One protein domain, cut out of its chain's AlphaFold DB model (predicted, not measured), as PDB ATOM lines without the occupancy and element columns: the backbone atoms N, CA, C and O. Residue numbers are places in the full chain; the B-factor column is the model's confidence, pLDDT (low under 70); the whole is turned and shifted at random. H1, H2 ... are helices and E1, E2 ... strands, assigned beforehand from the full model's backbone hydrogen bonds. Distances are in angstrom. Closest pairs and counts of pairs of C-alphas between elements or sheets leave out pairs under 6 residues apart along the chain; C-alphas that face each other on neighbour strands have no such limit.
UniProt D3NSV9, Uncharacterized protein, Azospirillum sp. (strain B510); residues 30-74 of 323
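AT A GLANCE: This is residues 30 to 74 of the 323 residues of an uncharacterized protein of Azospirillum sp. (strain B510) (UniProt D3NSV9). A small three-strand sheet, built as two hairpins that share the long strand E2, has one helix, H1, standing up from one face over E2. The hairpin of E1 and E2 makes one long arm, the shorter hairpin of E2 and E3 a second, and H1 a third. The printed part has 45 residues with three named strands and one named helix, in the order E1 E2 E3 H1; the class is mixed, helices and strands. The antiparallel sheet, in order E1 - E2 - E3, is a meander, each strand the antiparallel neighbour of the one before. The whole is only just loose, close to compact, with a radius of gyration of the C-alphas of 11.3 A and spans of 29 by 29 by 17 A.

IN THESE COORDINATES: After residues 30 to 36, E1 runs from residue 37, with its C-alpha at (184.790, 234.067, 178.512), to 44, over 20.4 A, and bends by 51 degrees at residue 41. E2, residues 48 to 57, spans 26.8 A. E3 is residues 60 to 63, 10.1 A. H1, residues 65 to 74, spans 14.1 A and ends with C-alpha 74 at (181.943, 245.640, 166.462).

HOW THE PARTS SIT: E1 and E2 form an antiparallel hairpin at 143 degrees, with N 38 and O 54 2.8 A apart, within hydrogen-bond range. E2 and E3 form another, at 130 degrees, with N 55 and O 62 at 2.9 A. H1 is on the sheet, over E2, at a height over the sheet of 10.9 A; its line rises 66 degrees out of the local plane. The closest C-alphas of E2 and H1, of His 53 and Thr 65, are 4.6 A apart. In H1 every O i to N i+4 pair is within hydrogen-bond range.

THE WHOLE: The two C-alphas farthest apart, of Gly 46 and Ala 74, are 31.9 A apart. The printed part has no cut, and its three links between named elements are tight. The mean pLDDT of the printed part is 74.5; residues 43 to 50 and 58 to 60 are under 70.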
ATOM      1  N   ARG A  30     180.508 228.610 179.847       78.31
ATOM      2  CA  ARG A  30     181.530 229.025 178.877       78.31
ATOM      3  C   ARG A  30     180.872 229.420 177.551       78.31
ATOM      4  O   ARG A  30     180.025 228.685 177.047       78.31
ATOM      5  N   ARG A  31     181.258 230.561 176.973       76.38
ATOM      6  CA  ARG A  31     180.767 230.990 175.656       76.38
ATOM      7  C   ARG A  31     181.407 230.173 174.533       76.38
ATOM      8  O   ARG A  31     182.580 229.819 174.598       76.38
ATOM      9  N   THR A  32     180.635 229.907 173.482       77.44
ATOM     10  CA  THR A  32     181.091 229.172 172.291       77.44
ATOM     11  C   THR A  32     181.864 230.054 171.312       77.44
ATOM     12  O   THR A  32     182.768 229.574 170.639       77.44
ATOM     13  N   ASP A  33     181.535 231.344 171.244       74.69
ATOM     14  CA  ASP A  33     182.136 232.325 170.335       74.69
ATOM     15  C   ASP A  33     183.395 233.002 170.899       74.69
ATOM     16  O   ASP A  33     184.203 233.534 170.137       74.69
ATOM     17  N   LEU A  34     183.553 232.983 172.226       79.69
ATOM     18  CA  LEU A  34     184.709 233.495 172.962       79.69
ATOM     19  C   LEU A  34     185.099 232.470 174.038       79.69
ATOM     20  O   LEU A  34     184.604 232.552 175.165       79.69
ATOM     21  N   PRO A  35     185.969 231.499 173.708       75.56
ATOM     22  CA  PRO A  35     186.279 230.384 174.597       75.56
ATOM     23  C   PRO A  35     186.881 230.813 175.940       75.56
ATOM     24  O   PRO A  35     186.788 230.070 176.906       75.56
ATOM     25  N   ASP A  36     187.475 231.993 176.058       80.69
ATOM     26  CA  ASP A  36     188.083 232.431 177.324       80.69
ATOM     27  C   ASP A  36     187.109 233.202 178.231       80.69
ATOM     28  O   ASP A  36     187.489 233.670 179.305       80.69
ATOM     29  N   VAL A  37     185.837 233.309 177.820       81.44
ATOM     30  CA  VAL A  37     184.790 234.067 178.512       81.44
ATOM     31  C   VAL A  37     183.694 233.144 179.045       81.44
ATOM     32  O   VAL A  37     183.149 232.288 178.344       81.44
ATOM     33  N   TYR A  38     183.307 233.388 180.290       80.62
ATOM     34  CA  TYR A  38     182.199 232.744 180.981       80.62
ATOM     35  C   TYR A  38     181.051 233.734 181.152       80.62
ATOM     36  O   TYR A  38     181.258 234.937 181.255       80.62
ATOM     37  N   THR A  39     179.821 233.244 181.152       80.88
ATOM     38  CA  THR A  39     178.612 234.055 181.302       80.88
ATOM     39  C   THR A  39     177.818 233.562 182.494       80.88
ATOM     40  O   THR A  39     177.583 232.360 182.604       80.88
ATOM     41  N   ALA A  40     177.355 234.481 183.333       78.00
ATOM     42  CA  ALA A  40     176.404 234.176 184.391       78.00
ATOM     43  C   ALA A  40     175.256 235.188 184.386       78.00
ATOM     44  O   ALA A  40     175.430 236.345 183.998       78.00
ATOM     45  N   GLU A  41     174.084 234.747 184.820       74.88
ATOM     46  CA  GLU A  41     172.961 235.627 185.129       74.88
ATOM     47  C   GLU A  41     173.039 235.962 186.615       74.88
ATOM     48  O   GLU A  41     172.996 235.073 187.464       74.88
ATOM     49  N   VAL A  42     173.236 237.241 186.924       70.19
ATOM     50  CA  VAL A  42     173.423 237.714 188.294       70.19
ATOM     51  C   VAL A  42     172.243 238.589 188.669       70.19
ATOM     52  O   VAL A  42     171.889 239.525 187.950       70.19
ATOM     53  N   GLU A  43     171.631 238.293 189.808       66.88
ATOM     54  CA  GLU A  43     170.539 239.094 190.337       66.88
ATOM     55  C   GLU A  43     171.088 240.382 190.961       66.88
ATOM     56  O   GLU A  43     171.824 240.362 191.949       66.88
ATOM     57  N   GLN A  44     170.732 241.532 190.390       64.31
ATOM     58  CA  GLN A  44     171.111 242.833 190.925       64.31
ATOM     59  C   GLN A  44     169.932 243.434 191.697       64.31
ATOM     60  O   GLN A  44     168.858 243.677 191.145       64.31
ATOM     61  N   ARG A  45     170.149 243.696 192.995       59.09
ATOM     62  CA  ARG A  45     169.176 244.337 193.904       59.09
ATOM     63  C   ARG A  45     167.808 243.628 193.959       59.09
ATOM     64  O   ARG A  45     166.775 244.283 194.077       59.09
ATOM     65  N   GLY A  46     167.813 242.295 193.882       60.84
ATOM     66  CA  GLY A  46     166.664 241.438 194.194       60.84
ATOM     67  C   GLY A  46     165.505 241.445 193.191       60.84
ATOM     68  O   GLY A  46     164.405 241.046 193.570       60.84
ATOM     69  N   ARG A  47     165.682 241.994 191.972       56.12
ATOM     70  CA  ARG A  47     164.599 242.054 190.962       56.12
ATOM     71  C   ARG A  47     165.018 241.963 189.493       56.12
ATOM     72  O   ARG A  47     164.159 241.680 188.665       56.12
ATOM     73  N   VAL A  48     166.279 242.219 189.134       55.97
ATOM     74  CA  VAL A  48     166.712 242.203 187.722       55.97
ATOM     75  C   VAL A  48     167.871 241.232 187.546       55.97
ATOM     76  O   VAL A  48     168.939 241.431 188.123       55.97
ATOM     77  N   LEU A  49     167.654 240.197 186.734       62.16
ATOM     78  CA  LEU A  49     168.712 239.312 186.256       62.16
ATOM     79  C   LEU A  49     169.489 240.045 185.162       62.16
ATOM     80  O   LEU A  49     168.964 240.314 184.082       62.16
ATOM     81  N   LEU A  50     170.736 240.399 185.459       69.75
ATOM     82  CA  LEU A  50     171.656 240.971 184.487       69.75
ATOM     83  C   LEU A  50     172.638 239.897 184.050       69.75
ATOM     84  O   LEU A  50     173.311 239.262 184.863       69.75
ATOM     85  N   ARG A  51     172.728 239.708 182.738       76.06
ATOM     86  CA  ARG A  51     173.709 238.818 182.132       76.06
ATOM     87  C   ARG A  51     175.073 239.503 182.162       76.06
ATOM     88  O   ARG A  51     175.246 240.543 181.534       76.06
ATOM     89  N   ARG A  52     176.027 238.922 182.889       80.75
ATOM     90  CA  ARG A  52     177.405 239.416 183.005       80.75
ATOM     91  C   ARG A  52     178.400 238.423 182.418       80.75
ATOM     92  O   ARG A  52     178.152 237.212 182.396       80.75
ATOM     93  N   HIS A  53     179.513 238.948 181.918       82.19
ATOM     94  CA  HIS A  53     180.582 238.186 181.291       82.19
ATOM     95  C   HIS A  53     181.881 238.316 182.069       82.19
ATOM     96  O   HIS A  53     182.255 239.397 182.506       82.19
ATOM     97  N   TYR A  54     182.583 237.201 182.195       82.62
ATOM     98  CA  TYR A  54     183.705 237.056 183.098       82.62
ATOM     99  C   TYR A  54     184.876 236.355 182.423       82.62
ATOM    100  O   TYR A  54     184.680 235.407 181.661       82.62
ATOM    101  N   ARG A  55     186.098 236.775 182.747       84.25
ATOM    102  CA  ARG A  55     187.339 236.118 182.323       84.25
ATOM    103  C   ARG A  55     188.177 235.758 183.546       84.25
ATOM    104  O   ARG A  55     188.126 236.432 184.571       84.25
ATOM    105  N   ARG A  56     188.947 234.675 183.448       77.75
ATOM    106  CA  ARG A  56     189.881 234.262 184.502       77.75
ATOM    107  C   ARG A  56     191.147 235.124 184.450       77.75
ATOM    108  O   ARG A  56     191.750 235.227 183.387       77.75
ATOM    109  N   ALA A  57     191.547 235.694 185.584       73.62
ATOM    110  CA  ALA A  57     192.769 236.483 185.744       73.62
ATOM    111  C   ALA A  57     193.642 235.909 186.878       73.62
ATOM    112  O   ALA A  57     193.171 235.097 187.683       73.62
ATOM    113  N   GLU A  58     194.918 236.300 186.945       61.47
ATOM    114  CA  GLU A  58     195.805 235.903 188.046       61.47
ATOM    115  C   GLU A  58     195.257 236.461 189.368       61.47
ATOM    116  O   GLU A  58     195.259 237.664 189.605       61.47
ATOM    117  N   GLY A  59     194.716 235.574 190.208       63.34
ATOM    118  CA  GLY A  59     194.126 235.927 191.501       63.34
ATOM    119  C   GLY A  59     192.595 236.021 191.547       63.34
ATOM    120  O   GLY A  59     192.062 236.268 192.625       63.34
ATOM    121  N   GLY A  60     191.860 235.778 190.450       69.81
ATOM    122  CA  GLY A  60     190.392 235.778 190.510       69.81
ATOM    123  C   GLY A  60     189.652 235.796 189.173       69.81
ATOM    124  O   GLY A  60     190.130 235.297 188.151       69.81
ATOM    125  N   VAL A  61     188.437 236.344 189.209       72.75
ATOM    126  CA  VAL A  61     187.555 236.511 188.051       72.75
ATOM    127  C   VAL A  61     187.352 238.004 187.800       72.75
ATOM    128  O   VAL A  61     187.000 238.742 188.715       72.75
ATOM    129  N   GLU A  62     187.577 238.434 186.563       79.38
ATOM    130  CA  GLU A  62     187.443 239.816 186.101       79.38
ATOM    131  C   GLU A  62     186.129 239.977 185.317       79.38
ATOM    132  O   GLU A  62     185.828 239.147 184.454       79.38
ATOM    133  N   ASP A  63     185.337 241.017 185.613       79.12
ATOM    134  CA  ASP A  63     184.129 241.366 184.846       79.12
ATOM    135  C   ASP A  63     184.545 242.054 183.537       79.12
ATOM    136  O   ASP A  63     185.128 243.134 183.539       79.12
ATOM    137  N   VAL A  64     184.256 241.400 182.415       81.88
ATOM    138  CA  VAL A  64     184.602 241.842 181.056       81.88
ATOM    139  C   VAL A  64     183.346 242.117 180.223       81.88
ATOM    140  O   VAL A  64     183.376 242.047 178.994       81.88
ATOM    141  N   THR A  65     182.213 242.398 180.875       79.38
ATOM    142  CA  THR A  65     180.918 242.600 180.206       79.38
ATOM    143  C   THR A  65     180.967 243.716 179.165       79.38
ATOM    144  O   THR A  65     180.469 243.524 178.054       79.38
ATOM    145  N   GLU A  66     181.603 244.845 179.478       76.62
ATOM    146  CA  GLU A  66     181.742 245.973 178.547       76.62
ATOM    147  C   GLU A  66     182.577 245.584 177.323       76.62
ATOM    148  O   GLU A  66     182.095 245.700 176.199       76.62
ATOM    149  N   LEU A  67     183.749 244.976 177.535       79.06
ATOM    150  CA  LEU A  67     184.627 244.493 176.463       79.06
ATOM    151  C   LEU A  67     183.912 243.499 175.532       79.06
ATOM    152  O   LEU A  67     184.012 243.578 174.309       79.06
ATOM    153  N   VAL A  68     183.162 242.549 176.094       79.69
ATOM    154  CA  VAL A  68     182.404 241.569 175.303       79.69
ATOM    155  C   VAL A  68     181.268 242.244 174.535       79.69
ATOM    156  O   VAL A  68     181.005 241.881 173.387       79.69
ATOM    157  N   THR A  69     180.613 243.240 175.132       77.56
ATOM    158  CA  THR A  69     179.558 244.017 174.469       77.56
ATOM    159  C   THR A  69     180.129 244.820 173.302       77.56
ATOM    160  O   THR A  69     179.562 244.789 172.211       77.56
ATOM    161  N   GLU A  70     181.288 245.452 173.477       79.88
ATOM    162  CA  GLU A  70     182.009 246.159 172.415       79.88
ATOM    163  C   GLU A  70     182.424 245.225 171.275       79.88
ATOM    164  O   GLU A  70     182.193 245.544 170.108       79.88
ATOM    165  N   ILE A  71     182.956 244.036 171.583       80.50
ATOM    166  CA  ILE A  71     183.320 243.029 170.573       80.50
ATOM    167  C   ILE A  71     182.090 242.586 169.770       80.50
ATOM    168  O   ILE A  71     182.166 242.435 168.548       80.50
ATOM    169  N   LEU A  72     180.948 242.373 170.428       77.56
ATOM    170  CA  LEU A  72     179.710 241.977 169.755       77.56
ATOM    171  C   LEU A  72     179.124 243.110 168.915       77.56
ATOM    172  O   LEU A  72     178.674 242.858 167.799       77.56
ATOM    173  N   LEU A  73     179.177 244.351 169.404       77.56
ATOM    174  CA  LEU A  73     178.773 245.531 168.644       77.56
ATOM    175  C   LEU A  73     179.677 245.744 167.425       77.56
ATOM    176  O   LEU A  73     179.170 246.012 166.337       77.56
ATOM    177  N   ALA A  74     180.990 245.556 167.564       77.06
ATOM    178  CA  ALA A  74     181.943 245.640 166.462       77.06
ATOM    179  C   ALA A  74     181.716 244.532 165.420       77.06
ATOM    180  O   ALA A  74     181.723 244.813 164.223       77.06
TER     181      ALA A  74